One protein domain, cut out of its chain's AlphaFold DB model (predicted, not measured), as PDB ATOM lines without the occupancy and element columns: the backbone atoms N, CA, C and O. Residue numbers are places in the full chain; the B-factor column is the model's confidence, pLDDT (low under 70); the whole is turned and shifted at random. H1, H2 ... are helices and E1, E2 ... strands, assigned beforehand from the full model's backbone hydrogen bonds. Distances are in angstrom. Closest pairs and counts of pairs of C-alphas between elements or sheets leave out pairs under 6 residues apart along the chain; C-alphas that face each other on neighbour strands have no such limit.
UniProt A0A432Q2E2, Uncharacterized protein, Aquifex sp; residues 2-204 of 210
ATOM      1  N   LYS A   2      19.330 -15.735  16.011       53.78
ATOM      2  CA  LYS A   2      18.746 -16.532  17.122       53.78
ATOM      3  C   LYS A   2      18.017 -15.709  18.208       53.78
ATOM      4  O   LYS A   2      16.951 -16.116  18.645       53.78
ATOM      5  N   LYS A   3      18.531 -14.529  18.585       53.62
ATOM      6  CA  LYS A   3      17.860 -13.622  19.543       53.62
ATOM      7  C   LYS A   3      16.545 -13.025  19.009       53.62
ATOM      8  O   LYS A   3      15.618 -12.838  19.783       53.62
ATOM      9  N   LEU A   4      16.446 -12.781  17.697       52.97
ATOM     10  CA  LEU A   4      15.245 -12.214  17.068       52.97
ATOM     11  C   LEU A   4      14.097 -13.238  17.014       52.97
ATOM     12  O   LEU A   4      12.951 -12.900  17.272       52.97
ATOM     13  N   ILE A   5      14.425 -14.506  16.737       62.66
ATOM     14  CA  ILE A   5      13.459 -15.618  16.717       62.66
ATOM     15  C   ILE A   5      12.925 -15.898  18.128       62.66
ATOM     16  O   ILE A   5      11.739 -16.154  18.296       62.66
ATOM     17  N   PHE A   6      13.776 -15.804  19.153       52.91
ATOM     18  CA  PHE A   6      13.358 -16.014  20.541       52.91
ATOM     19  C   PHE A   6      12.410 -14.907  21.036       52.91
ATOM     20  O   PHE A   6      11.398 -15.203  21.660       52.91
ATOM     21  N   LEU A   7      12.685 -13.645  20.682       57.25
ATOM     22  CA  LEU A   7      11.788 -12.514  20.955       57.25
ATOM     23  C   LEU A   7      10.422 -12.665  20.262       57.25
ATOM     24  O   LEU A   7       9.400 -12.399  20.885       57.25
ATOM     25  N   LEU A   8      10.398 -13.153  19.017       51.44
ATOM     26  CA  LEU A   8       9.162 -13.435  18.270       51.44
ATOM     27  C   LEU A   8       8.345 -14.597  18.857       51.44
ATOM     28  O   LEU A   8       7.120 -14.552  18.859       51.44
ATOM     29  N   LEU A   9       9.001 -15.642  19.365       48.84
ATOM     30  CA  LEU A   9       8.310 -16.778  19.985       48.84
ATOM     31  C   LEU A   9       7.708 -16.416  21.347       48.84
ATOM     32  O   LEU A   9       6.615 -16.874  21.674       48.84
ATOM     33  N   ILE A  10       8.390 -15.565  22.121       60.12
ATOM     34  CA  ILE A  10       7.871 -15.064  23.396       60.12
ATOM     35  C   ILE A  10       6.648 -14.174  23.148       60.12
ATOM     36  O   ILE A  10       5.609 -14.404  23.764       60.12
ATOM     37  N   SER A  11       6.715 -13.220  22.214       58.25
ATOM     38  CA  SER A  11       5.571 -12.347  21.915       58.25
ATOM     39  C   SER A  11       4.353 -13.118  21.388       58.25
ATOM     40  O   SER A  11       3.231 -12.814  21.796       58.25
ATOM     41  N   LEU A  12       4.553 -14.171  20.579       60.62
ATOM     42  CA  LEU A  12       3.465 -15.073  20.179       60.62
ATOM     43  C   LEU A  12       2.847 -15.805  21.380       60.62
ATOM     44  O   LEU A  12       1.625 -15.846  21.503       60.62
ATOM     45  N   ALA A  13       3.662 -16.359  22.283       61.44
ATOM     46  CA  ALA A  13       3.160 -17.075  23.456       61.44
ATOM     47  C   ALA A  13       2.348 -16.162  24.398       61.44
ATOM     48  O   ALA A  13       1.293 -16.559  24.897       61.44
ATOM     49  N   PHE A  14       2.778 -14.912  24.592       57.75
ATOM     50  CA  PHE A  14       2.025 -13.931  25.381       57.75
ATOM     51  C   PHE A  14       0.659 -13.620  24.762       57.75
ATOM     52  O   PHE A  14      -0.357 -13.736  25.458       57.75
ATOM     53  N   ALA A  15       0.620 -13.327  23.458       63.47
ATOM     54  CA  ALA A  15      -0.621 -13.059  22.736       63.47
ATOM     55  C   ALA A  15      -1.604 -14.240  22.824       63.47
ATOM     56  O   ALA A  15      -2.778 -14.035  23.125       63.47
ATOM     57  N   THR A  16      -1.121 -15.482  22.676       72.00
ATOM     58  CA  THR A  16      -1.991 -16.674  22.755       72.00
ATOM     59  C   THR A  16      -2.688 -16.828  24.107       72.00
ATOM     60  O   THR A  16      -3.847 -17.234  24.149       72.00
ATOM     61  N   SER A  17      -2.029 -16.450  25.208       77.62
ATOM     62  CA  SER A  17      -2.608 -16.597  26.549       77.62
ATOM     63  C   SER A  17      -3.707 -15.576  26.859       77.62
ATOM     64  O   SER A  17      -4.739 -15.949  27.409       77.62
ATOM     65  N   ILE A  18      -3.541 -14.308  26.462       84.44
ATOM     66  CA  ILE A  18      -4.586 -13.279  26.630       84.44
ATOM     67  C   ILE A  18      -5.797 -13.612  25.751       84.44
ATOM     68  O   ILE A  18      -6.937 -13.528  26.209       84.44
ATOM     69  N   SER A  19      -5.561 -14.053  24.510       84.50
ATOM     70  CA  SER A  19      -6.636 -14.487  23.612       84.50
ATOM     71  C   SER A  19      -7.423 -15.674  24.165       84.50
ATOM     72  O   SER A  19      -8.641 -15.712  24.005       84.50
ATOM     73  N   GLN A  20      -6.763 -16.619  24.843       89.88
ATOM     74  CA  GLN A  20      -7.447 -17.739  25.487       89.88
ATOM     75  C   GLN A  20      -8.392 -17.258  26.596       89.88
ATOM     76  O   GLN A  20      -9.564 -17.631  26.586       89.88
ATOM     77  N   TYR A  21      -7.928 -16.383  27.495       90.38
ATOM     78  CA  TYR A  21      -8.780 -15.833  28.555       90.38
ATOM     79  C   TYR A  21      -9.977 -15.054  28.007       90.38
ATOM     80  O   TYR A  21     -11.079 -15.194  28.527       90.38
ATOM     81  N   LEU A  22      -9.797 -14.264  26.945       91.00
ATOM     82  CA  LEU A  22     -10.911 -13.562  26.300       91.00
ATOM     83  C   LEU A  22     -11.949 -14.535  25.732       91.00
ATOM     84  O   LEU A  22     -13.147 -14.349  25.941       91.00
ATOM     85  N   LEU A  23     -11.499 -15.593  25.056       92.50
ATOM     86  CA  LEU A  23     -12.384 -16.600  24.474       92.50
ATOM     87  C   LEU A  23     -13.144 -17.387  25.552       92.50
ATOM     88  O   LEU A  23     -14.340 -17.653  25.413       92.50
ATOM     89  N   GLU A  24     -12.476 -17.728  26.653       93.69
ATOM     90  CA  GLU A  24     -13.112 -18.363  27.809       93.69
ATOM     91  C   GLU A  24     -14.092 -17.411  28.512       93.69
ATOM     92  O   GLU A  24     -15.200 -17.820  28.866       93.69
ATOM     93  N   ALA A  25     -13.747 -16.129  28.648       93.25
ATOM     94  CA  ALA A  25     -14.632 -15.118  29.217       93.25
ATOM     95  C   ALA A  25     -15.912 -14.964  28.381       93.25
ATOM     96  O   ALA A  25     -17.017 -14.970  28.924       93.25
ATOM     97  N   GLU A  26     -15.798 -14.918  27.051       93.12
ATOM     98  CA  GLU A  26     -16.957 -14.904  26.153       93.12
ATOM     99  C   GLU A  26     -17.848 -16.139  26.326       93.12
ATOM    100  O   GLU A  26     -19.078 -16.030  26.277       93.12
ATOM    101  N   LYS A  27     -17.252 -17.317  26.537       92.88
ATOM    102  CA  LYS A  27     -18.002 -18.550  26.796       92.88
ATOM    103  C   LYS A  27     -18.794 -18.448  28.100       92.88
ATOM    104  O   LYS A  27     -20.003 -18.674  28.078       92.88
ATOM    105  N   PHE A  28     -18.161 -18.044  29.201       90.81
ATOM    106  CA  PHE A  28     -18.853 -17.845  30.481       90.81
ATOM    107  C   PHE A  28     -19.948 -16.777  30.390       90.81
ATOM    108  O   PHE A  28     -21.028 -16.939  30.960       90.81
ATOM    109  N   PHE A  29     -19.718 -15.705  29.628       88.50
ATOM    110  CA  PHE A  29     -20.736 -14.683  29.408       88.50
ATOM    111  C   PHE A  29     -21.946 -15.216  28.623       88.50
ATOM    112  O   PHE A  29     -23.092 -14.885  28.927       88.50
ATOM    113  N   LYS A  30     -21.728 -16.090  27.634       90.12
ATOM    114  CA  LYS A  30     -22.823 -16.787  26.936       90.12
ATOM    115  C   LYS A  30     -23.588 -17.723  27.874       90.12
ATOM    116  O   LYS A  30     -24.814 -17.749  27.822       90.12
ATOM    117  N   GLU A  31     -22.897 -18.447  28.750       89.12
ATOM    118  CA  GLU A  31     -23.529 -19.323  29.746       89.12
ATOM    119  C   GLU A  31     -24.423 -18.548  30.727       89.12
ATOM    120  O   GLU A  31     -25.550 -18.976  30.979       89.12
ATOM    121  N   LEU A  32     -23.980 -17.376  31.206       88.56
ATOM    122  CA  LEU A  32     -24.802 -16.468  32.022       88.56
ATOM    123  C   LEU A  32     -26.137 -16.136  31.349       88.56
ATOM    124  O   LEU A  32     -27.194 -16.253  31.978       88.56
ATOM    125  N   ASN A  33     -26.087 -15.739  30.077       85.75
ATOM    126  CA  ASN A  33     -27.275 -15.366  29.310       85.75
ATOM    127  C   ASN A  33     -28.212 -16.562  29.090       85.75
ATOM    128  O   ASN A  33     -29.422 -16.438  29.254       85.75
ATOM    129  N   ASN A  34     -27.659 -17.737  28.781       86.88
ATOM    130  CA  ASN A  34     -28.450 -18.940  28.517       86.88
ATOM    131  C   ASN A  34     -29.166 -19.483  29.764       86.88
ATOM    132  O   ASN A  34     -30.213 -20.115  29.643       86.88
ATOM    133  N   ALA A  35     -28.623 -19.246  30.958       86.81
ATOM    134  CA  ALA A  35     -29.181 -19.739  32.215       86.81
ATOM    135  C   ALA A  35     -30.232 -18.801  32.852       86.81
ATOM    136  O   ALA A  35     -30.578 -18.990  34.018       86.81
ATOM    137  N   ASN A  36     -30.743 -17.795  32.119       86.75
ATOM    138  CA  ASN A  36     -31.751 -16.834  32.609       86.75
ATOM    139  C   ASN A  36     -31.319 -16.141  33.922       86.75
ATOM    140  O   ASN A  36     -32.123 -15.849  34.814       86.75
ATOM    141  N   THR A  37     -30.003 -15.949  34.084       89.00
ATOM    142  CA  THR A  37     -29.413 -15.422  35.325       89.00
ATOM    143  C   THR A  37     -29.684 -13.937  35.499       89.00
ATOM    144  O   THR A  37     -29.737 -13.471  36.635       89.00
ATOM    145  N   LYS A  38     -29.917 -13.208  34.403       92.06
ATOM    146  CA  LYS A  38     -30.300 -11.797  34.439       92.06
ATOM    147  C   LYS A  38     -31.597 -11.587  35.219       92.06
ATOM    148  O   LYS A  38     -31.707 -10.626  35.962       92.06
ATOM    149  N   GLU A  39     -32.555 -12.494  35.105       90.12
ATOM    150  CA  GLU A  39     -33.837 -12.422  35.800       90.12
ATOM    151  C   GLU A  39     -33.775 -13.134  37.155       90.12
ATOM    152  O   GLU A  39     -34.378 -12.687  38.131       90.12
ATOM    153  N   ALA A  40     -33.064 -14.263  37.229       90.19
ATOM    154  CA  ALA A  40     -33.072 -15.118  38.413       90.19
ATOM    155  C   ALA A  40     -32.079 -14.688  39.507       90.19
ATOM    156  O   ALA A  40     -32.354 -14.920  40.688       90.19
ATOM    157  N   THR A  41     -30.950 -14.091  39.120       93.31
ATOM    158  CA  THR A  41     -29.864 -13.589  39.985       93.31
ATOM    159  C   THR A  41     -29.262 -12.303  39.387       93.31
ATOM    160  O   THR A  41     -28.102 -12.297  38.948       93.31
ATOM    161  N   PRO A  42     -30.052 -11.218  39.300       94.44
ATOM    162  CA  PRO A  42     -29.674 -10.006  38.574       94.44
ATOM    163  C   PRO A  42     -28.422  -9.316  39.139       94.44
ATOM    164  O   PRO A  42     -27.658  -8.721  38.377       94.44
ATOM    165  N   TYR A  43     -28.167  -9.399  40.448       96.00
ATOM    166  CA  TYR A  43     -26.982  -8.795  41.064       96.00
ATOM    167  C   TYR A  43     -25.715  -9.571  40.714       96.00
ATOM    168  O   TYR A  43     -24.714  -8.969  40.322       96.00
ATOM    169  N   LEU A  44     -25.747 -10.905  40.776       96.00
ATOM    170  CA  LEU A  44     -24.602 -11.719  40.360       96.00
ATOM    171  C   LEU A  44     -24.359 -11.634  38.852       96.00
ATOM    172  O   LEU A  44     -23.201 -11.609  38.436       96.00
ATOM    173  N   TYR A  45     -25.421 -11.530  38.047       96.12
ATOM    174  CA  TYR A  45     -25.311 -11.267  36.611       96.12
ATOM    175  C   TYR A  45     -24.583  -9.942  36.345       96.12
ATOM    176  O   TYR A  45     -23.572  -9.922  35.642       96.12
ATOM    177  N   GLY A  46     -25.037  -8.850  36.972       97.25
ATOM    178  CA  GLY A  46     -24.388  -7.544  36.863       97.25
ATOM    179  C   GLY A  46     -22.927  -7.582  37.309       97.25
ATOM    180  O   GLY A  46     -22.044  -7.064  36.626       97.25
ATOM    181  N   LYS A  47     -22.641  -8.268  38.419       97.69
ATOM    182  CA  LYS A  47     -21.279  -8.396  38.946       97.69
ATOM    183  C   LYS A  47     -20.354  -9.171  38.007       97.69
ATOM    184  O   LYS A  47     -19.235  -8.733  37.756       97.69
ATOM    185  N   ALA A  48     -20.822 -10.271  37.423       97.25
ATOM    186  CA  ALA A  48     -20.045 -11.001  36.427       97.25
ATOM    187  C   ALA A  48     -19.813 -10.173  35.150       97.25
ATOM    188  O   ALA A  48     -18.714 -10.207  34.598       97.25
ATOM    189  N   LEU A  49     -20.798  -9.372  34.725       97.44
ATOM    190  CA  LEU A  49     -20.640  -8.423  33.620       97.44
ATOM    191  C   LEU A  49     -19.576  -7.353  33.923       97.44
ATOM    192  O   LEU A  49     -18.768  -7.036  33.053       97.44
ATOM    193  N   GLY A  50     -19.526  -6.826  35.150       98.19
ATOM    194  CA  GLY A  50     -18.479  -5.883  35.560       98.19
ATOM    195  C   GLY A  50     -17.080  -6.501  35.517       98.19
ATOM    196  O   GLY A  50     -16.148  -5.880  35.010       98.19
ATOM    197  N   TYR A  51     -16.930  -7.757  35.951       98.38
ATOM    198  CA  TYR A  51     -15.654  -8.466  35.821       98.38
ATOM    199  C   TYR A  51     -15.285  -8.761  34.364       98.38
ATOM    200  O   TYR A  51     -14.123  -8.607  33.994       98.38
ATOM    201  N   TYR A  52     -16.261  -9.094  33.516       97.94
ATOM    202  CA  TYR A  52     -16.045  -9.233  32.075       97.94
ATOM    203  C   TYR A  52     -15.562  -7.927  31.428       97.94
ATOM    204  O   TYR A  52     -14.688  -7.935  30.560       97.94
ATOM    205  N   ASP A  53     -16.098  -6.783  31.859       98.25
ATOM    206  CA  ASP A  53     -15.592  -5.480  31.434       98.25
ATOM    207  C   ASP A  53     -14.138  -5.262  31.861       98.25
ATOM    208  O   ASP A  53     -13.345  -4.803  31.039       98.25
ATOM    209  N   GLY A  54     -13.773  -5.664  33.082       98.06
ATOM    210  CA  GLY A  54     -12.388  -5.658  33.558       98.06
ATOM    211  C   GLY A  54     -11.453  -6.515  32.709       98.06
ATOM    212  O   GLY A  54     -10.402  -6.037  32.294       98.06
ATOM    213  N   VAL A  55     -11.855  -7.748  32.375       98.06
ATOM    214  CA  VAL A  55     -11.082  -8.641  31.487       98.06
ATOM    215  C   VAL A  55     -10.738  -7.933  30.175       98.06
ATOM    216  O   VAL A  55      -9.592  -7.984  29.735       98.06
ATOM    217  N   LYS A  56     -11.704  -7.233  29.567       97.50
ATOM    218  CA  LYS A  56     -11.484  -6.494  28.313       97.50
ATOM    219  C   LYS A  56     -10.535  -5.306  28.485       97.50
ATOM    220  O   LYS A  56      -9.699  -5.113  27.610       97.50
ATOM    221  N   VAL A  57     -10.647  -4.545  29.579       98.00
ATOM    222  CA  VAL A  57      -9.734  -3.420  29.880       98.00
ATOM    223  C   VAL A  57      -8.302  -3.933  30.007       98.00
ATOM    224  O   VAL A  57      -7.422  -3.517  29.260       98.00
ATOM    225  N   TYR A  58      -8.072  -4.921  30.873       97.75
ATOM    226  CA  TYR A  58      -6.736  -5.484  31.065       97.75
ATOM    227  C   TYR A  58      -6.170  -6.118  29.790       97.75
ATOM    228  O   TYR A  58      -4.974  -6.010  29.525       97.75
ATOM    229  N   ALA A  59      -7.014  -6.769  28.983       95.75
ATOM    230  CA  ALA A  59      -6.581  -7.393  27.738       95.75
ATOM    231  C   ALA A  59      -6.200  -6.360  26.674       95.75
ATOM    232  O   ALA A  59      -5.211  -6.564  25.970       95.75
ATOM    233  N   TYR A  60      -6.950  -5.258  26.576       94.88
ATOM    234  CA  TYR A  60      -6.637  -4.139  25.687       94.88
ATOM    235  C   TYR A  60      -5.257  -3.544  26.000       94.88
ATOM    236  O   TYR A  60      -4.472  -3.301  25.088       94.88
ATOM    237  N   HIS A  61      -4.926  -3.437  27.290       93.94
ATOM    238  CA  HIS A  61      -3.631  -2.952  27.783       93.94
ATOM    239  C   HIS A  61      -2.520  -4.015  27.827       93.94
ATOM    240  O   HIS A  61      -1.396  -3.734  28.235       93.94
ATOM    241  N   GLY A  62      -2.798  -5.258  27.422       92.38
ATOM    242  CA  GLY A  62      -1.804  -6.337  27.423       92.38
ATOM    243  C   GLY A  62      -1.365  -6.814  28.818       92.38
ATOM    244  O   GLY A  62      -0.349  -7.503  28.941       92.38
ATOM    245  N   ILE A  63      -2.118  -6.492  29.875       93.44
ATOM    246  CA  ILE A  63      -1.765  -6.781  31.273       93.44
ATOM    247  C   ILE A  63      -2.278  -8.167  31.674       93.44
ATOM    248  O   ILE A  63      -3.358  -8.336  32.240       93.44
ATOM    249  N   LYS A  64      -1.479  -9.194  31.371       92.94
ATOM    250  CA  LYS A  64      -1.851 -10.609  31.536       92.94
ATOM    251  C   LYS A  64      -2.319 -10.985  32.948       92.94
ATOM    252  O   LYS A  64      -3.324 -11.679  33.078       92.94
ATOM    253  N   GLU A  65      -1.607 -10.566  33.992       93.44
ATOM    254  CA  GLU A  65      -1.997 -10.913  35.368       93.44
ATOM    255  C   GLU A  65      -3.322 -10.246  35.760       93.44
ATOM    256  O   GLU A  65      -4.172 -10.886  36.377       93.44
ATOM    257  N   GLY A  66      -3.562  -9.014  35.301       94.88
ATOM    258  CA  GLY A  66      -4.850  -8.336  35.446       94.88
ATOM    259  C   GLY A  66      -5.985  -9.069  34.725       94.88
ATOM    260  O   GLY A  66      -7.035  -9.310  35.324       94.88
ATOM    261  N   VAL A  67      -5.751  -9.524  33.484       96.62
ATOM    262  CA  VAL A  67      -6.702 -10.360  32.720       96.62
ATOM    263  C   VAL A  67      -7.066 -11.614  33.508       96.62
ATOM    264  O   VAL A  67      -8.248 -11.897  33.696       96.62
ATOM    265  N   LYS A  68      -6.058 -12.343  33.993       96.31
ATOM    266  CA  LYS A  68      -6.249 -13.577  34.760       96.31
ATOM    267  C   LYS A  68      -7.032 -13.324  36.047       96.31
ATOM    268  O   LYS A  68      -8.018 -14.009  36.295       96.31
ATOM    269  N   ARG A  69      -6.650 -12.317  36.844       96.31
ATOM    270  CA  ARG A  69      -7.365 -11.968  38.082       96.31
ATOM    271  C   ARG A  69      -8.828 -11.625  37.804       96.31
ATOM    272  O   ARG A  69      -9.714 -12.189  38.444       96.31
ATOM    273  N   ALA A  70      -9.093 -10.738  36.843       97.31
ATOM    274  CA  ALA A  70     -10.454 -10.349  36.478       97.31
ATOM    275  C   ALA A  70     -11.280 -11.549  35.984       97.31
ATOM    276  O   ALA A  70     -12.443 -11.697  36.369       97.31
ATOM    277  N   PHE A  71     -10.667 -12.440  35.199       97.38
ATOM    278  CA  PHE A  71     -11.289 -13.674  34.727       97.38
ATOM    279  C   PHE A  71     -11.647 -14.618  35.878       97.38
ATOM    280  O   PHE A  71     -12.785 -15.071  35.953       97.38
ATOM    281  N   ASP A  72     -10.739 -14.851  36.826       96.56
ATOM    282  CA  ASP A  72     -10.995 -15.726  37.973       96.56
ATOM    283  C   ASP A  72     -12.195 -15.228  38.808       96.56
ATOM    284  O   ASP A  72     -13.009 -16.010  39.312       96.56
ATOM    285  N   PHE A  73     -12.341 -13.906  38.962       96.69
ATOM    286  CA  PHE A  73     -13.514 -13.317  39.613       96.69
ATOM    287  C   PHE A  73     -14.787 -13.451  38.776       96.69
ATOM    288  O   PHE A  73     -15.846 -13.756  39.339       96.69
ATOM    289  N   MET A  74     -14.692 -13.257  37.461       96.31
ATOM    290  CA  MET A  74     -15.796 -13.473  36.530       96.31
ATOM    291  C   MET A  74     -16.296 -14.917  36.605       96.31
ATOM    292  O   MET A  74     -17.475 -15.122  36.878       96.31
ATOM    293  N   GLU A  75     -15.417 -15.909  36.447       96.06
ATOM    294  CA  GLU A  75     -15.746 -17.337  36.497       96.06
ATOM    295  C   GLU A  75     -16.450 -17.695  37.810       96.06
ATOM    296  O   GLU A  75     -17.575 -18.205  37.807       96.06
ATOM    297  N   ARG A  76     -15.840 -17.358  38.956       95.12
ATOM    298  CA  ARG A  76     -16.434 -17.640  40.274       95.12
ATOM    299  C   ARG A  76     -17.808 -16.997  40.441       95.12
ATOM    300  O   ARG A  76     -18.682 -17.583  41.085       95.12
ATOM    301  N   THR A  77     -18.002 -15.792  39.910       95.44
ATOM    302  CA  THR A  77     -19.280 -15.072  40.003       95.44
ATOM    303  C   THR A  77     -20.327 -15.688  39.081       95.44
ATOM    304  O   THR A  77     -21.454 -15.914  39.520       95.44
ATOM    305  N   THR A  78     -19.948 -16.065  37.858       94.75
ATOM    306  CA  THR A  78     -20.803 -16.781  36.903       94.75
ATOM    307  C   THR A  78     -21.303 -18.100  37.473       94.75
ATOM    308  O   THR A  78     -22.507 -18.348  37.488       94.75
ATOM    309  N   LEU A  79     -20.410 -18.921  38.031       93.25
ATOM    310  CA  LEU A  79     -20.783 -20.196  38.647       93.25
ATOM    311  C   LEU A  79     -21.785 -20.004  39.798       93.25
ATOM    312  O   LEU A  79     -22.733 -20.782  39.943       93.25
ATOM    313  N   LYS A  80     -21.619 -18.944  40.604       93.75
ATOM    314  CA  LYS A  80     -22.577 -18.575  41.659       93.75
ATOM    315  C   LYS A  80     -23.915 -18.108  41.086       93.75
ATOM    316  O   LYS A  80     -24.942 -18.520  41.617       93.75
ATOM    317  N   ALA A  81     -23.913 -17.292  40.030       92.94
ATOM    318  CA  ALA A  81     -25.125 -16.796  39.372       92.94
ATOM    319  C   ALA A  81     -25.956 -17.956  38.808       92.94
ATOM    320  O   ALA A  81     -27.123 -18.122  39.154       92.94
ATOM    321  N   VAL A  82     -25.316 -18.833  38.030       91.69
ATOM    322  CA  VAL A  82     -25.951 -20.010  37.426       91.69
ATOM    323  C   VAL A  82     -26.520 -20.928  38.509       91.69
ATOM    324  O   VAL A  82     -27.697 -21.280  38.470       91.69
ATOM    325  N   ARG A  83     -25.739 -21.264  39.545       90.81
ATOM    326  CA  ARG A  83     -26.243 -22.065  40.675       90.81
ATOM    327  C   ARG A  83     -27.397 -21.373  41.406       90.81
ATOM    328  O   ARG A  83     -28.344 -22.035  41.837       90.81
ATOM    329  N   GLY A  84     -27.313 -20.060  41.581       87.62
ATOM    330  CA  GLY A  84     -28.340 -19.257  42.231       87.62
ATOM    331  C   GLY A  84     -29.655 -19.253  41.459       87.62
ATOM    332  O   GLY A  84     -30.713 -19.362  42.078       87.62
ATOM    333  N   ALA A  85     -29.593 -19.260  40.124       87.06
ATOM    334  CA  ALA A  85     -30.763 -19.352  39.257       87.06
ATOM    335  C   ALA A  85     -31.542 -20.663  39.457       87.06
ATOM    336  O   ALA A  85     -32.768 -20.644  39.505       87.06
ATOM    337  N   TYR A  86     -30.849 -21.786  39.681       85.06
ATOM    338  CA  TYR A  86     -31.494 -23.074  39.985       85.06
ATOM    339  C   TYR A  86     -31.972 -23.213  41.433       85.06
ATOM    340  O   TYR A  86     -32.860 -24.011  41.720       85.06
ATOM    341  N   THR A  87     -31.368 -22.475  42.367       85.31
ATOM    342  CA  THR A  87     -31.639 -22.621  43.809       85.31
ATOM    343  C   THR A  87     -32.482 -21.489  44.393       85.31
ATOM    344  O   THR A  87     -32.795 -21.527  45.583       85.31
ATOM    345  N   ASN A  88     -32.851 -20.490  43.583       74.75
ATOM    346  CA  ASN A  88     -33.469 -19.226  44.005       74.75
ATOM    347  C   ASN A  88     -32.701 -18.530  45.144       74.75
ATOM    348  O   ASN A  88     -33.296 -17.894  46.013       74.75
ATOM    349  N   ARG A  89     -31.367 -18.653  45.155       77.38
ATOM    350  CA  ARG A  89     -30.491 -18.026  46.153       77.38
ATOM    351  C   ARG A  89     -29.501 -17.098  45.484       77.38
ATOM    352  O   ARG A  89     -28.719 -17.526  44.643       77.38
ATOM    353  N   GLU A  90     -29.470 -15.856  45.944       80.31
ATOM    354  CA  GLU A  90     -28.507 -14.864  45.484       80.31
ATOM    355  C   GLU A  90     -27.664 -14.352  46.664       80.31
ATOM    356  O   GLU A  90     -28.079 -13.438  47.387       80.31
ATOM    357  N   PRO A  91     -26.500 -14.973  46.934       81.94
ATOM    358  CA  PRO A  91     -25.610 -14.499  47.986       81.94
ATOM    359  C   PRO A  91     -25.010 -13.133  47.630       81.94
ATOM    360  O   PRO A  91     -24.563 -12.912  46.504       81.94
ATOM    361  N   ILE A  92     -24.910 -12.248  48.628       80.50
ATOM    362  CA  ILE A  92     -23.992 -11.106  48.545       80.50
ATOM    363  C   ILE A  92     -22.572 -11.655  48.464       80.50
ATOM    364  O   ILE A  92     -22.222 -12.621  49.145       80.50
ATOM    365  N   THR A  93     -21.755 -11.027  47.630       88.31
ATOM    366  CA  THR A  93     -20.347 -11.390  47.480       88.31
ATOM    367  C   THR A  93     -19.447 -10.350  48.139       88.31
ATOM    368  O   THR A  93     -19.899  -9.302  48.607       88.31
ATOM    369  N   GLU A  94     -18.166 -10.669  48.244       90.00
ATOM    370  CA  GLU A  94     -17.171  -9.822  48.895       90.00
ATOM    371  C   GLU A  94     -17.018  -8.457  48.200       90.00
ATOM    372  O   GLU A  94     -17.087  -8.351  46.967       90.00
ATOM    373  N   LEU A  95     -16.849  -7.424  49.028       94.94
ATOM    374  CA  LEU A  95     -16.400  -6.094  48.631       94.94
ATOM    375  C   LEU A  95     -14.908  -6.031  48.945       94.94
ATOM    376  O   LEU A  95     -14.529  -6.253  50.091       94.94
ATOM    377  N   ILE A  96     -14.093  -5.777  47.930       96.31
ATOM    378  CA  ILE A  96     -12.646  -5.647  48.071       96.31
ATOM    379  C   ILE A  96     -12.367  -4.171  48.323       96.31
ATOM    380  O   ILE A  96     -12.804  -3.332  47.543       96.31
ATOM    381  N   ILE A  97     -11.681  -3.864  49.419       96.00
ATOM    382  CA  ILE A  97     -11.330  -2.499  49.813       96.00
ATOM    383  C   ILE A  97      -9.807  -2.418  49.869       96.00
ATOM    384  O   ILE A  97      -9.163  -3.228  50.529       96.00
ATOM    385  N   PHE A  98      -9.240  -1.454  49.152       95.38
ATOM    386  CA  PHE A  98      -7.866  -1.017  49.342       95.38
ATOM    387  C   PHE A  98      -7.783  -0.142  50.596       95.38
ATOM    388  O   PHE A  98      -8.530   0.831  50.722       95.38
ATOM    389  N   GLU A  99      -6.891  -0.513  51.511       93.31
ATOM    390  CA  GLU A  99      -6.586   0.229  52.733       93.31
ATOM    391  C   GLU A  99      -5.225   0.920  52.548       93.31
ATOM    392  O   GLU A  99      -4.187   0.270  52.719       93.31
ATOM    393  N   PRO A 100      -5.197   2.202  52.136       90.62
ATOM    394  CA  PRO A 100      -3.943   2.907  51.916       90.62
ATOM    395  C   PRO A 100      -3.197   3.101  53.236       90.62
ATOM    396  O   PRO A 100      -3.797   3.367  54.281       90.62
ATOM    397  N   ARG A 101      -1.868   2.981  53.193       91.88
ATOM    398  CA  ARG A 101      -1.033   3.238  54.367       91.88
ATOM    399  C   ARG A 101      -0.901   4.736  54.593       91.88
ATOM    400  O   ARG A 101      -0.621   5.483  53.661       91.88
ATOM    401  N   LEU A 102      -1.061   5.137  55.849       91.75
ATOM    402  CA  LEU A 102      -0.859   6.505  56.296       91.75
ATOM    403  C   LEU A 102       0.592   6.719  56.721       91.75
ATOM    404  O   LEU A 102       1.144   5.905  57.469       91.75
ATOM    405  N   PHE A 103       1.193   7.821  56.293       89.56
ATOM    406  CA  PHE A 103       2.485   8.268  56.797       89.56
ATOM    407  C   PHE A 103       2.509   9.786  56.972       89.56
ATOM    408  O   PHE A 103       1.668  10.505  56.443       89.56
ATOM    409  N   PHE A 104       3.476  10.267  57.748       90.00
ATOM    410  CA  PHE A 104       3.671  11.690  57.991       90.00
ATOM    411  C   PHE A 104       4.911  12.155  57.240       90.00
ATOM    412  O   PHE A 104       5.993  11.592  57.424       90.00
ATOM    413  N   GLN A 105       4.752  13.165  56.392       85.62
ATOM    414  CA  GLN A 105       5.849  13.788  55.668       85.62
ATOM    415  C   GLN A 105       6.196  15.118  56.327       85.62
ATOM    416  O   GLN A 105       5.328  15.959  56.540       85.62
ATOM    417  N   GLU A 106       7.470  15.308  56.659       87.38
ATOM    418  CA  GLU A 106       7.954  16.593  57.152       87.38
ATOM    419  C   GLU A 106       8.001  17.607  56.001       87.38
ATOM    420  O   GLU A 106       8.555  17.337  54.931       87.38
ATOM    421  N   TYR A 107       7.409  18.774  56.230       80.44
ATOM    422  CA  TYR A 107       7.378  19.909  55.323       80.44
ATOM    423  C   TYR A 107       7.858  21.157  56.065       80.44
ATOM    424  O   TYR A 107       7.299  21.536  57.094       80.44
ATOM    425  N   CYS A 108       8.882  21.816  55.529       82.94
ATOM    426  CA  CYS A 108       9.416  23.065  56.064       82.94
ATOM    427  C   CYS A 108       9.195  24.161  55.013       82.94
ATOM    428  O   CYS A 108       9.702  24.051  53.895       82.94
ATOM    429  N   ASP A 109       8.431  25.204  55.345       72.88
ATOM    430  CA  ASP A 109       8.037  26.251  54.389       72.88
ATOM    431  C   ASP A 109       9.141  27.290  54.112       72.88
ATOM    432  O   ASP A 109       9.031  28.086  53.179       72.88
ATOM    433  N   GLY A 110      10.219  27.270  54.906       71.94
ATOM    434  CA  GLY A 110      11.365  28.175  54.793       71.94
ATOM    435  C   GLY A 110      11.065  29.631  55.167       71.94
ATOM    436  O   GLY A 110      11.937  30.484  55.003       71.94
ATOM    437  N   ILE A 111       9.852  29.928  55.643       67.50
ATOM    438  CA  ILE A 111       9.409  31.257  56.094       67.50
ATOM    439  C   ILE A 111       9.486  31.334  57.622       67.50
ATOM    440  O   ILE A 111       9.809  32.387  58.176       67.50
ATOM    441  N   ILE A 112       9.220  30.215  58.292       64.38
ATOM    442  CA  ILE A 112       9.311  30.042  59.738       64.38
ATOM    443  C   ILE A 112      10.365  28.950  59.992       64.38
ATOM    444  O   ILE A 112      10.419  27.971  59.252       64.38
ATOM    445  N   ASP A 113      11.193  29.074  61.037       68.62
ATOM    446  CA  ASP A 113      12.132  28.015  61.482       68.62
ATOM    447  C   ASP A 113      11.396  26.768  62.054       68.62
ATOM    448  O   ASP A 113      11.936  26.017  62.867       68.62
ATOM    449  N   GLU A 114      10.141  26.546  61.658       73.38
ATOM    450  CA  GLU A 114       9.270  25.467  62.108       73.38
ATOM    451  C   GLU A 114       8.921  24.550  60.928       73.38
ATOM    452  O   GLU A 114       8.439  24.992  59.885       73.38
ATOM    453  N   CYS A 115       9.162  23.251  61.106       81.25
ATOM    454  CA  CYS A 115       8.710  22.214  60.186       81.25
ATOM    455  C   CYS A 115       7.402  21.604  60.703       81.25
ATOM    456  O   CYS A 115       7.246  21.346  61.900       81.25
ATOM    457  N   PHE A 116       6.470  21.351  59.790       84.69
ATOM    458  CA  PHE A 116       5.188  20.713  60.064       84.69
ATOM    459  C   PHE A 116       5.197  19.279  59.538       84.69
ATOM    460  O   PHE A 116       5.877  18.967  58.564       84.69
ATOM    461  N   TYR A 117       4.417  18.403  60.167       83.06
ATOM    462  CA  TYR A 117       4.158  17.065  59.644       83.06
ATOM    463  C   TYR A 117       2.815  17.073  58.918       83.06
ATOM    464  O   TYR A 117       1.783  17.337  59.536       83.06
ATOM    465  N   GLU A 118       2.831  16.788  57.621       87.12
ATOM    466  CA  GLU A 118       1.632  16.623  56.803       87.12
ATOM    467  C   GLU A 118       1.258  15.139  56.732       87.12
ATOM    468  O   GLU A 118       2.113  14.272  56.529       87.12
ATOM    469  N   GLU A 119      -0.022  14.843  56.936       88.75
ATOM    470  CA  GLU A 119      -0.577  13.502  56.761       88.75
ATOM    471  C   GLU A 119      -0.682  13.189  55.263       88.75
ATOM    472  O   GLU A 119      -1.276  13.955  54.509       88.75
ATOM    473  N   ARG A 120      -0.095  12.068  54.839       89.69
ATOM    474  CA  ARG A 120      -0.038  11.615  53.445       89.69
ATOM    475  C   ARG A 120      -0.484  10.166  53.335       89.69
ATOM    476  O   ARG A 120      -0.190   9.341  54.209       89.69
ATOM    477  N   TYR A 121      -1.113   9.836  52.214       91.38
ATOM    478  CA  TYR A 121      -1.398   8.450  51.854       91.38
ATOM    479  C   TYR A 121      -0.341   7.881  50.910       91.38
ATOM    480  O   TYR A 121       0.141   8.536  49.986       91.38
ATOM    481  N   GLU A 122       0.005   6.610  51.099       90.75
ATOM    482  CA  GLU A 122       0.697   5.853  50.061       90.75
ATOM    483  C   GLU A 122      -0.175   5.839  48.796       90.75
ATOM    484  O   GLU A 122      -1.375   5.569  48.880       90.75
ATOM    485  N   LYS A 123       0.432   6.114  47.632       93.12
ATOM    486  CA  LYS A 123      -0.260   6.207  46.332       93.12
ATOM    487  C   LYS A 123      -1.326   7.313  46.279       93.12
ATOM    488  O   LYS A 123      -2.301   7.169  45.548       93.12
ATOM    489  N   GLU A 124      -1.135   8.410  47.020       92.56
ATOM    490  CA  GLU A 124      -2.044   9.569  47.041       92.56
ATOM    491  C   GLU A 124      -2.434  10.041  45.631       92.56
ATOM    492  O   GLU A 124      -3.622  10.182  45.358       92.56
ATOM    493  N   GLU A 125      -1.482  10.128  44.695       95.38
ATOM    494  CA  GLU A 125      -1.761  10.514  43.301       95.38
ATOM    495  C   GLU A 125      -2.797   9.602  42.615       95.38
ATOM    496  O   GLU A 125      -3.703  10.083  41.939       95.38
ATOM    497  N   PHE A 126      -2.725   8.286  42.837       96.81
ATOM    498  CA  PHE A 126      -3.663   7.321  42.263       96.81
ATOM    499  C   PHE A 126      -5.004   7.314  42.999       96.81
ATOM    500  O   PHE A 126      -6.036   7.033  42.390       96.81
ATOM    501  N   LEU A 127      -5.005   7.605  44.303       96.12
ATOM    502  CA  LEU A 127      -6.229   7.751  45.093       96.12
ATOM    503  C   LEU A 127      -7.028   8.974  44.643       96.12
ATOM    504  O   LEU A 127      -8.250   8.881  44.503       96.12
ATOM    505  N   GLU A 128      -6.344  10.092  44.400       96.50
ATOM    506  CA  GLU A 128      -6.935  11.329  43.888       96.50
ATOM    507  C   GLU A 128      -7.421  11.170  42.446       96.50
ATOM    508  O   GLU A 128      -8.530  11.602  42.132       96.50
ATOM    509  N   LEU A 129      -6.643  10.486  41.597       96.94
ATOM    510  CA  LEU A 129      -6.957  10.241  40.185       96.94
ATOM    511  C   LEU A 129      -8.369   9.680  39.964       96.94
ATOM    512  O   LEU A 129      -9.032  10.064  39.005       96.94
ATOM    513  N   VAL A 130      -8.818   8.769  40.832       96.88
ATOM    514  CA  VAL A 130     -10.137   8.115  40.731       96.88
ATOM    515  C   VAL A 130     -11.094   8.500  41.859       96.88
ATOM    516  O   VAL A 130     -12.112   7.836  42.041       96.88
ATOM    517  N   ASP A 131     -10.763   9.521  42.658       97.06
ATOM    518  CA  ASP A 131     -11.539   9.938  43.837       97.06
ATOM    519  C   ASP A 131     -11.945   8.728  44.716       97.06
ATOM    520  O   ASP A 131     -13.120   8.479  45.025       97.06
ATOM    521  N   TYR A 132     -10.954   7.896  45.065       97.88
ATOM    522  CA  TYR A 132     -11.168   6.545  45.599       97.88
ATOM    523  C   TYR A 132     -12.089   6.518  46.829       97.88
ATOM    524  O   TYR A 132     -13.011   5.701  46.908       97.88
ATOM    525  N   PHE A 133     -11.886   7.433  47.781       97.12
ATOM    526  CA  PHE A 133     -12.689   7.489  49.006       97.12
ATOM    527  C   PHE A 133     -14.154   7.866  48.738       97.12
ATOM    528  O   PHE A 133     -15.066   7.364  49.407       97.12
ATOM    529  N   SER A 134     -14.411   8.709  47.737       98.00
ATOM    530  CA  SER A 134     -15.766   9.033  47.285       98.00
ATOM    531  C   SER A 134     -16.432   7.820  46.643       98.00
ATOM    532  O   SER A 134     -17.562   7.472  47.012       98.00
ATOM    533  N   LEU A 135     -15.724   7.106  45.758       98.44
ATOM    534  CA  LEU A 135     -16.210   5.856  45.167       98.44
ATOM    535  C   LEU A 135     -16.537   4.813  46.240       98.44
ATOM    536  O   LEU A 135     -17.631   4.240  46.228       98.44
ATOM    537  N   GLN A 136     -15.636   4.620  47.209       98.44
ATOM    538  CA  GLN A 136     -15.831   3.700  48.327       98.44
ATOM    539  C   GLN A 136     -17.106   4.046  49.099       98.44
ATOM    540  O   GLN A 136     -17.982   3.196  49.278       98.44
ATOM    541  N   LYS A 137     -17.268   5.311  49.504       98.44
ATOM    542  CA  LYS A 137     -18.449   5.775  50.249       98.44
ATOM    543  C   LYS A 137     -19.753   5.516  49.492       98.44
ATOM    544  O   LYS A 137     -20.762   5.154  50.104       98.44
ATOM    545  N   ARG A 138     -19.751   5.687  48.170       98.38
ATOM    546  CA  ARG A 138     -20.923   5.472  47.306       98.38
ATOM    547  C   ARG A 138     -21.264   3.989  47.151       98.38
ATOM    548  O   ARG A 138     -22.431   3.613  47.284       98.38
ATOM    549  N   ILE A 139     -20.266   3.126  46.969       98.06
ATOM    550  CA  ILE A 139     -20.468   1.668  46.940       98.06
ATOM    551  C   ILE A 139     -20.959   1.150  48.295       98.06
ATOM    552  O   ILE A 139     -21.910   0.366  48.356       98.06
ATOM    553  N   GLU A 140     -20.388   1.637  49.395       97.50
ATOM    554  CA  GLU A 140     -20.855   1.303  50.740       97.50
ATOM    555  C   GLU A 140     -22.290   1.778  50.990       97.50
ATOM    556  O   GLU A 140     -23.073   1.053  51.608       97.50
ATOM    557  N   PHE A 141     -22.672   2.956  50.487       97.00
ATOM    558  CA  PHE A 141     -24.052   3.437  50.550       97.00
ATOM    559  C   PHE A 141     -25.014   2.464  49.855       97.00
ATOM    560  O   PHE A 141     -26.014   2.070  50.464       97.00
ATOM    561  N   LEU A 142     -24.705   2.023  48.632       96.75
ATOM    562  CA  LEU A 142     -25.515   1.030  47.914       96.75
ATOM    563  C   LEU A 142     -25.620  -0.289  48.692       96.75
ATOM    564  O   LEU A 142     -26.716  -0.838  48.849       96.75
ATOM    565  N   ARG A 143     -24.499  -0.768  49.238       94.75
ATOM    566  CA  ARG A 143     -24.431  -2.021  50.001       94.75
ATOM    567  C   ARG A 143     -25.270  -1.969  51.276       94.75
ATOM    568  O   ARG A 143     -26.095  -2.852  51.501       94.75
ATOM    569  N   ARG A 144     -25.108  -0.919  52.090       94.69
ATOM    570  CA  ARG A 144     -25.825  -0.731  53.369       94.69
ATOM    571  C   ARG A 144     -27.333  -0.558  53.181       94.69
ATOM    572  O   ARG A 144     -28.101  -0.956  54.048       94.69
ATOM    573  N   ASN A 145     -27.759  -0.007  52.045       93.31
ATOM    574  CA  ASN A 145     -29.170   0.229  51.729       93.31
ATOM    575  C   ASN A 145     -29.791  -0.878  50.859       93.31
ATOM    576  O   ASN A 145     -30.854  -0.679  50.275       93.31
ATOM    577  N   ASN A 146     -29.157  -2.053  50.782       90.06
ATOM    578  CA  ASN A 146     -29.652  -3.210  50.036       90.06
ATOM    579  C   ASN A 146     -29.981  -2.910  48.558       90.06
ATOM    580  O   ASN A 146     -30.949  -3.446  48.011       90.06
ATOM    581  N   ALA A 147     -29.147  -2.113  47.877       93.25
ATOM    582  CA  ALA A 147     -29.300  -1.801  46.452       93.25
ATOM    583  C   ALA A 147     -29.401  -3.051  45.570       93.25
ATOM    584  O   ALA A 147     -30.057  -3.015  44.534       93.25
ATOM    585  N   LYS A 148     -28.861  -4.191  46.017       92.38
ATOM    586  CA  LYS A 148     -29.036  -5.493  45.356       92.38
ATOM    587  C   LYS A 148     -30.495  -5.892  45.124       92.38
ATOM    588  O   LYS A 148     -30.743  -6.780  44.331       92.38
ATOM    589  N   TYR A 149     -31.458  -5.288  45.815       90.94
ATOM    590  CA  TYR A 149     -32.877  -5.528  45.569       90.94
ATOM    591  C   TYR A 149     -33.528  -4.402  44.763       90.94
ATOM    592  O   TYR A 149     -34.599  -4.597  44.213       90.94
ATOM    593  N   CYS A 150     -32.945  -3.208  44.700       91.88
ATOM    594  CA  CYS A 150     -33.571  -2.041  44.062       91.88
ATOM    595  C   CYS A 150     -33.004  -1.776  42.660       91.88
ATOM    596  O   CYS A 150     -33.712  -1.351  41.752       91.88
ATOM    597  N   SER A 151     -31.717  -2.050  42.490       94.75
ATOM    598  CA  SER A 151     -30.935  -1.865  41.273       94.75
ATOM    599  C   SER A 151     -29.905  -2.994  41.121       94.75
ATOM    600  O   SER A 151     -28.718  -2.717  40.963       94.75
ATOM    601  N   PRO A 152     -30.325  -4.275  41.193       94.81
ATOM    602  CA  PRO A 152     -29.415  -5.414  41.305       94.81
ATOM    603  C   PRO A 152     -28.309  -5.434  40.250       94.81
ATOM    604  O   PRO A 152     -27.139  -5.514  40.608       94.81
ATOM    605  N   GLU A 153     -28.677  -5.343  38.969       95.94
ATOM    606  CA  GLU A 153     -27.736  -5.439  37.848       95.94
ATOM    607  C   GLU A 153     -26.703  -4.306  37.876       95.94
ATOM    608  O   GLU A 153     -25.498  -4.567  37.866       95.94
ATOM    609  N   ASP A 154     -27.159  -3.056  37.984       97.94
ATOM    610  CA  ASP A 154     -26.264  -1.895  38.018       97.94
ATOM    611  C   ASP A 154     -25.372  -1.924  39.260       97.94
ATOM    612  O   ASP A 154     -24.166  -1.721  39.164       97.94
ATOM    613  N   TYR A 155     -25.934  -2.243  40.429       97.44
ATOM    614  CA  TYR A 155     -25.152  -2.323  41.658       97.44
ATOM    615  C   TYR A 155     -24.112  -3.444  41.595       97.44
ATOM    616  O   TYR A 155     -22.956  -3.221  41.947       97.44
ATOM    617  N   GLY A 156     -24.486  -4.632  41.113       97.88
ATOM    618  CA  GLY A 156     -23.550  -5.740  40.940       97.88
ATOM    619  C   GLY A 156     -22.381  -5.347  40.045       97.88
ATOM    620  O   GLY A 156     -21.222  -5.550  40.410       97.88
ATOM    621  N   ARG A 157     -22.677  -4.716  38.904       98.50
ATOM    622  CA  ARG A 157     -21.661  -4.251  37.955       98.50
ATOM    623  C   ARG A 157     -20.776  -3.155  38.546       98.50
ATOM    624  O   ARG A 157     -19.558  -3.238  38.403       98.50
ATOM    625  N   ALA A 158     -21.359  -2.176  39.238       98.62
ATOM    626  CA  ALA A 158     -20.614  -1.122  39.925       98.62
ATOM    627  C   ALA A 158     -19.680  -1.703  40.999       98.62
ATOM    628  O   ALA A 158     -18.512  -1.340  41.059       98.62
ATOM    629  N   GLU A 159     -20.150  -2.660  41.801       98.50
ATOM    630  CA  GLU A 159     -19.323  -3.299  42.828       98.50
ATOM    631  C   GLU A 159     -18.161  -4.106  42.228       98.50
ATOM    632  O   GLU A 159     -17.059  -4.078  42.767       98.50
ATOM    633  N   ALA A 160     -18.361  -4.799  41.101       98.62
ATOM    634  CA  ALA A 160     -17.262  -5.474  40.404       98.62
ATOM    635  C   ALA A 160     -16.213  -4.493  39.865       98.62
ATOM    636  O   ALA A 160     -15.020  -4.747  40.012       98.62
ATOM    637  N   LEU A 161     -16.641  -3.386  39.255       98.81
ATOM    638  CA  LEU A 161     -15.724  -2.376  38.721       98.81
ATOM    639  C   LEU A 161     -14.956  -1.664  39.842       98.81
ATOM    640  O   LEU A 161     -13.748  -1.490  39.725       98.81
ATOM    641  N   PHE A 162     -15.618  -1.348  40.958       98.81
ATOM    642  CA  PHE A 162     -14.945  -0.836  42.153       98.81
ATOM    643  C   PHE A 162     -13.931  -1.841  42.710       98.81
ATOM    644  O   PHE A 162     -12.788  -1.472  42.952       98.81
ATOM    645  N   ASN A 163     -14.301  -3.123  42.823       98.69
ATOM    646  CA  ASN A 163     -13.369  -4.170  43.247       98.69
ATOM    647  C   ASN A 163     -12.113  -4.209  42.356       98.69
ATOM    648  O   ASN A 163     -11.020  -4.426  42.866       98.69
ATOM    649  N   LEU A 164     -12.256  -4.016  41.038       98.69
ATOM    650  CA  LEU A 164     -11.123  -3.975  40.107       98.69
ATOM    651  C   LEU A 164     -10.228  -2.750  40.338       98.69
ATOM    652  O   LEU A 164      -9.015  -2.914  40.356       98.69
ATOM    653  N   ILE A 165     -10.804  -1.571  40.599       98.69
ATOM    654  CA  ILE A 165     -10.043  -0.371  40.991       98.69
ATOM    655  C   ILE A 165      -9.265  -0.629  42.287       98.69
ATOM    656  O   ILE A 165      -8.063  -0.395  42.336       98.69
ATOM    657  N   SER A 166      -9.918  -1.168  43.321       98.44
ATOM    658  CA  SER A 166      -9.254  -1.492  44.590       98.44
ATOM    659  C   SER A 166      -8.111  -2.488  44.404       98.44
ATOM    660  O   SER A 166      -7.061  -2.322  45.011       98.44
ATOM    661  N   MET A 167      -8.290  -3.510  43.563       97.75
ATOM    662  CA  MET A 167      -7.228  -4.474  43.265       97.75
ATOM    663  C   MET A 167      -6.066  -3.840  42.499       97.75
ATOM    664  O   MET A 167      -4.923  -4.146  42.805       97.75
ATOM    665  N   GLU A 168      -6.333  -2.950  41.542       98.06
ATOM    666  CA  GLU A 168      -5.277  -2.232  40.819       98.06
ATOM    667  C   GLU A 168      -4.451  -1.347  41.764       98.06
ATOM    668  O   GLU A 168      -3.225  -1.357  41.714       98.06
ATOM    669  N   LEU A 169      -5.109  -0.663  42.703       97.75
ATOM    670  CA  LEU A 169      -4.439   0.133  43.737       97.75
ATOM    671  C   LEU A 169      -3.601  -0.719  44.709       97.75
ATOM    672  O   LEU A 169      -2.641  -0.212  45.292       97.75
ATOM    673  N   MET A 170      -3.919  -2.008  44.879       96.56
ATOM    674  CA  MET A 170      -3.126  -2.941  45.695       96.56
ATOM    675  C   MET A 170      -1.824  -3.382  45.017       96.56
ATOM    676  O   MET A 170      -0.913  -3.824  45.719       96.56
ATOM    677  N   GLU A 171      -1.706  -3.266  43.693       95.69
ATOM    678  CA  GLU A 171      -0.482  -3.637  42.978       95.69
ATOM    679  C   GLU A 171       0.680  -2.722  43.375       95.69
ATOM    680  O   GLU A 171       0.482  -1.563  43.728       95.69
ATOM    681  N   GLU A 172       1.915  -3.223  43.318       92.81
ATOM    682  CA  GLU A 172       3.104  -2.431  43.669       92.81
ATOM    683  C   GLU A 172       3.207  -1.152  42.827       92.81
ATOM    684  O   GLU A 172       3.475  -0.082  43.363       92.81
ATOM    685  N   ASN A 173       2.905  -1.263  41.529       93.81
ATOM    686  CA  ASN A 173       2.881  -0.154  40.582       93.81
ATOM    687  C   ASN A 173       1.510  -0.122  39.883       93.81
ATOM    688  O   ASN A 173       1.348  -0.807  38.867       93.81
ATOM    689  N   PRO A 174       0.521   0.612  40.429       96.56
ATOM    690  CA  PRO A 174      -0.786   0.764  39.800       96.56
ATOM    691  C   PRO A 174      -0.670   1.396  38.410       96.56
ATOM    692  O   PRO A 174       0.161   2.276  38.178       96.56
ATOM    693  N   ASN A 175      -1.514   0.963  37.479       97.56
ATOM    694  CA  ASN A 175      -1.563   1.521  36.133       97.56
ATOM    695  C   ASN A 175      -2.656   2.600  36.014       97.56
ATOM    696  O   ASN A 175      -3.850   2.309  36.107       97.56
ATOM    697  N   GLU A 176      -2.239   3.844  35.755       98.06
ATOM    698  CA  GLU A 176      -3.121   5.009  35.584       98.06
ATOM    699  C   GLU A 176      -4.174   4.812  34.478       98.06
ATOM    700  O   GLU A 176      -5.358   5.080  34.696       98.06
ATOM    701  N   GLU A 177      -3.782   4.296  33.309       98.06
ATOM    702  CA  GLU A 177      -4.699   4.105  32.178       98.06
ATOM    703  C   GLU A 177      -5.792   3.077  32.507       98.06
ATOM    704  O   GLU A 177      -6.965   3.275  32.173       98.06
ATOM    705  N   ILE A 178      -5.436   2.006  33.223       98.38
ATOM    706  CA  ILE A 178      -6.394   1.007  33.709       98.38
ATOM    707  C   ILE A 178      -7.353   1.629  34.723       98.38
ATOM    708  O   ILE A 178      -8.566   1.428  34.607       98.38
ATOM    709  N   LEU A 179      -6.838   2.383  35.698       98.50
ATOM    710  CA  LEU A 179      -7.648   3.039  36.726       98.50
ATOM    711  C   LEU A 179      -8.694   3.969  36.100       98.50
ATOM    712  O   LEU A 179      -9.884   3.836  36.395       98.50
ATOM    713  N   LEU A 180      -8.277   4.825  35.165       98.50
ATOM    714  CA  LEU A 180      -9.166   5.740  34.446       98.50
ATOM    715  C   LEU A 180     -10.202   5.003  33.584       98.50
ATOM    716  O   LEU A 180     -11.373   5.387  33.540       98.50
ATOM    717  N   GLU A 181      -9.820   3.928  32.891       98.50
ATOM    718  CA  GLU A 181     -10.772   3.154  32.086       98.50
ATOM    719  C   GLU A 181     -11.815   2.416  32.930       98.50
ATOM    720  O   GLU A 181     -12.991   2.345  32.543       98.50
ATOM    721  N   LEU A 182     -11.405   1.868  34.075       98.56
ATOM    722  CA  LEU A 182     -12.311   1.235  35.028       98.56
ATOM    723  C   LEU A 182     -13.255   2.266  35.649       98.56
ATOM    724  O   LEU A 182     -14.466   2.034  35.676       98.56
ATOM    725  N   GLU A 183     -12.737   3.417  36.076       98.50
ATOM    726  CA  GLU A 183     -13.519   4.518  36.645       98.50
ATOM    727  C   GLU A 183     -14.555   5.048  35.640       98.50
ATOM    728  O   GLU A 183     -15.751   5.130  35.942       98.50
ATOM    729  N   LYS A 184     -14.146   5.266  34.385       98.50
ATOM    730  CA  LYS A 184     -15.032   5.682  33.285       98.50
ATOM    731  C   LYS A 184     -16.195   4.714  33.048       98.50
ATOM    732  O   LYS A 184     -17.276   5.136  32.633       98.50
ATOM    733  N   LYS A 185     -15.999   3.414  33.287       98.44
ATOM    734  CA  LYS A 185     -17.065   2.397  33.215       98.44
ATOM    735  C   LYS A 185     -17.897   2.337  34.498       98.44
ATOM    736  O   LYS A 185     -19.110   2.105  34.432       98.44
ATOM    737  N   LEU A 186     -17.260   2.529  35.650       98.62
ATOM    738  CA  LEU A 186     -17.887   2.503  36.967       98.62
ATOM    739  C   LEU A 186     -18.880   3.649  37.119       98.62
ATOM    740  O   LEU A 186     -20.036   3.400  37.446       98.62
ATOM    741  N   MET A 187     -18.462   4.881  36.845       98.44
ATOM    742  CA  MET A 187     -19.232   6.092  37.133       98.44
ATOM    743  C   MET A 187     -20.667   6.098  36.587       98.44
ATOM    744  O   MET A 187     -21.588   6.277  37.388       98.44
ATOM    745  N   PRO A 188     -20.927   5.857  35.286       98.25
ATOM    746  CA  PRO A 188     -22.301   5.821  34.780       98.25
ATOM    747  C   PRO A 188     -23.127   4.693  35.414       98.25
ATOM    748  O   PRO A 188     -24.312   4.871  35.694       98.25
ATOM    749  N   THR A 189     -22.500   3.545  35.686       97.88
ATOM    750  CA  THR A 189     -23.155   2.397  36.323       97.88
ATOM    751  C   THR A 189     -23.519   2.705  37.781       97.88
ATOM    752  O   THR A 189     -24.631   2.429  38.224       97.88
ATOM    753  N   LEU A 190     -22.597   3.328  38.515       98.31
ATOM    754  CA  LEU A 190     -22.754   3.735  39.907       98.31
ATOM    755  C   LEU A 190     -23.870   4.774  40.061       98.31
ATOM    756  O   LEU A 190     -24.747   4.600  40.907       98.31
ATOM    757  N   ILE A 191     -23.881   5.801  39.202       98.44
ATOM    758  CA  ILE A 191     -24.939   6.823  39.162       98.44
ATOM    759  C   ILE A 191     -26.304   6.165  38.945       98.44
ATOM    760  O   ILE A 191     -27.225   6.396  39.725       98.44
ATOM    761  N   MET A 192     -26.424   5.283  37.948       97.94
ATOM    762  CA  MET A 192     -27.680   4.586  37.657       97.94
ATOM    763  C   MET A 192     -28.172   3.752  38.849       97.94
ATOM    764  O   MET A 192     -29.361   3.771  39.188       97.94
ATOM    765  N   ALA A 193     -27.268   3.030  39.518       97.81
ATOM    766  CA  ALA A 193     -27.621   2.228  40.685       97.81
ATOM    767  C   ALA A 193     -28.113   3.097  41.856       97.81
ATOM    768  O   ALA A 193     -29.093   2.731  42.517       97.81
ATOM    769  N   GLU A 194     -27.463   4.242  42.096       97.94
ATOM    770  CA  GLU A 194     -27.843   5.214  43.127       97.94
ATOM    771  C   GLU A 194     -29.178   5.891  42.821       97.94
ATOM    772  O   GLU A 194     -30.009   6.017  43.720       97.94
ATOM    773  N   GLU A 195     -29.413   6.307  41.578       96.94
ATOM    774  CA  GLU A 195     -30.665   6.939  41.156       96.94
ATOM    775  C   GLU A 195     -31.854   6.002  41.354       96.94
ATOM    776  O   GLU A 195     -32.844   6.385  41.981       96.94
ATOM    777  N   LYS A 196     -31.736   4.748  40.903       95.12
ATOM    778  CA  LYS A 196     -32.773   3.724  41.087       95.12
ATOM    779  C   LYS A 196     -33.054   3.453  42.565       95.12
ATOM    780  O   LYS A 196     -34.219   3.408  42.965       95.12
ATOM    781  N   LEU A 197     -32.012   3.330  43.393       95.56
ATOM    782  CA  LEU A 197     -32.170   3.157  44.839       95.56
ATOM    783  C   LEU A 197     -32.857   4.373  45.476       95.56
ATOM    784  O   LEU A 197     -33.848   4.218  46.186       95.56
ATOM    785  N   ARG A 198     -32.366   5.588  45.212       95.25
ATOM    786  CA  ARG A 198     -32.928   6.830  45.770       95.25
ATOM    787  C   ARG A 198     -34.371   7.034  45.333       95.25
ATOM    788  O   ARG A 198     -35.192   7.459  46.142       95.25
ATOM    789  N   PHE A 199     -34.695   6.708  44.084       94.06
ATOM    790  CA  PHE A 199     -36.062   6.744  43.581       94.06
ATOM    791  C   PHE A 199     -36.958   5.757  44.334       94.06
ATOM    792  O   PHE A 199     -38.048   6.138  44.765       94.06
ATOM    793  N   ALA A 200     -36.498   4.522  44.556       92.00
ATOM    794  CA  ALA A 200     -37.240   3.534  45.334       92.00
ATOM    795  C   ALA A 200     -37.456   3.987  46.787       92.00
ATOM    796  O   ALA A 200     -38.585   3.945  47.272       92.00
ATOM    797  N   MET A 201     -36.411   4.504  47.444       91.94
ATOM    798  CA  MET A 201     -36.485   5.048  48.806       91.94
ATOM    799  C   MET A 201     -37.467   6.222  48.899       91.94
ATOM    800  O   MET A 201     -38.320   6.245  49.779       91.94
ATOM    801  N   LYS A 202     -37.386   7.185  47.970       93.56
ATOM    802  CA  LYS A 202     -38.241   8.382  47.959       93.56
ATOM    803  C   LYS A 202     -39.721   8.047  47.773       93.56
ATOM    804  O   LYS A 202     -40.574   8.719  48.343       93.56
ATOM    805  N   ASN A 203     -40.021   7.036  46.963       90.50
ATOM    806  CA  ASN A 203     -41.390   6.655  46.620       90.50
ATOM    807  C   ASN A 203     -41.914   5.469  47.449       90.50
ATOM    808  O   ASN A 203     -42.985   4.951  47.142       90.50
ATOM    809  N   ASN A 204     -41.177   5.025  48.477       85.88
ATOM    810  CA  ASN A 204     -41.499   3.838  49.281       85.88
ATOM    811  C   ASN A 204     -41.806   2.593  48.425       85.88
ATOM    812  O   ASN A 204     -42.688   1.793  48.752       85.88
TER     813      ASN A 204
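This is residues 2 to 204 of the 210 residues of an uncharacterized protein of Aquifex sp (UniProt A0A432Q2E2). A flat slab of helices, with H3 and H8 in its middle, has two arms: the first part of the long helix H1, whose residues 2 to 13 stick out, and a two-stranded hairpin, E1 and E2, reaching away from the helices to a free tip at residues 109 to 114. H1 and H4 pack on H3 at one side of the slab, H6 and H9 pack on H8 at the other, and a long stretch without named elements, residues 88 to 101, leads from H4 to the hairpin. The printed part has 203 residues, with nine named helices and two named strands in the order H1 H2 H3 H4 E1 E2 H5 H6 H7 H8 H9; the sheet E1 - E2 is antiparallel and the class is mostly helix. It is only just loose, close to compact, with a radius of gyration of the C-alphas of 20.4 A, and it spans 70 by 70 by 23 A.

H1, residues 2 to 34, touches H3, residues 42 to 60, with its residues 18 to 32 alone; the closest C-alphas are those of Ile 18 and Ala 59, 6.3 A, and the tilt is a shallow 16 degrees, opposite ways. H1 also touches H4, residues 64 to 87, the same way at a shallow tilt of 18 degrees, closest at the C-alphas of Ile 18 and Lys 64, 6.2 A. H2, residues 37 to 40, touches H3 only at the corner, and it touches H4 with the C-alphas of Ala 40 and Ala 85 closest, 4.9 A. H3 and H4 form a helical hairpin, with the C-alphas of Val 55 and Val 67 closest, 4.9 A. E1, residues 102 to 108, and E2, residues 115 to 121, form an antiparallel hairpin at 149 degrees, with N 105 and O 118 within hydrogen-bond range at 2.9 A and N 116 and O 107 at 2.8 A. Both strands are apart from H1 and H3, for instance. H5, residues 124 to 129, only just touches H9, residues 176 to 202, with 3 pairs of C-alphas within 8 A, the closest those of Phe 126 and Glu 176, 7.1 A. H6, residues 132 to 144, touches H8, residues 152 to 170, closest at the C-alphas of Ile 139 and Glu 159, 6.5 A. H7, residues 147 to 150, touches H9, closest at the C-alphas of Cys 150 and Leu 197, 5.4 A. H8 touches H3 the same way at a steep tilt of 40 degrees, closest at the C-alphas of Lys 47 and Gly 156, 4.0 A. H8 and H9 form a helical hairpin, closest at the C-alphas of Asp 154 and Ala 193, 5.1 A. H1, H3, H4, H6, H8 and H9 make a bundle, a group of helices together, part aligned and part crossed. Every O i to N i+4 pair is within hydrogen-bond range in H1, H3, H4, H5, H6 and H8, and 21 of 23 are in H9; H2 and H7 are too short for such a pair.

H1 begins at C-alpha 2, (18.746, -16.532, 17.122), and is 48.6 A long. H3 is 27.0 A, H4 34.4 A, H6 18.1 A and H8 26.8 A long. E1, from C-alpha 102 at (-0.859, 6.505, 56.296), is 19.5 A long and E2 19.0 A. H9, 37.4 A long with a kink of 30 degrees near residue 185, ends at C-alpha 202, (-38.241, 8.382, 47.959).

The two C-alphas farthest apart are those of Lys 2 and Asn 204, 71.3 A. The printed part has no cut, and the link from H4 to E1, 14 residues, is long. The mean pLDDT of the printed part is 90.3; residues 2 to 15 and 111 to 113 are under 70.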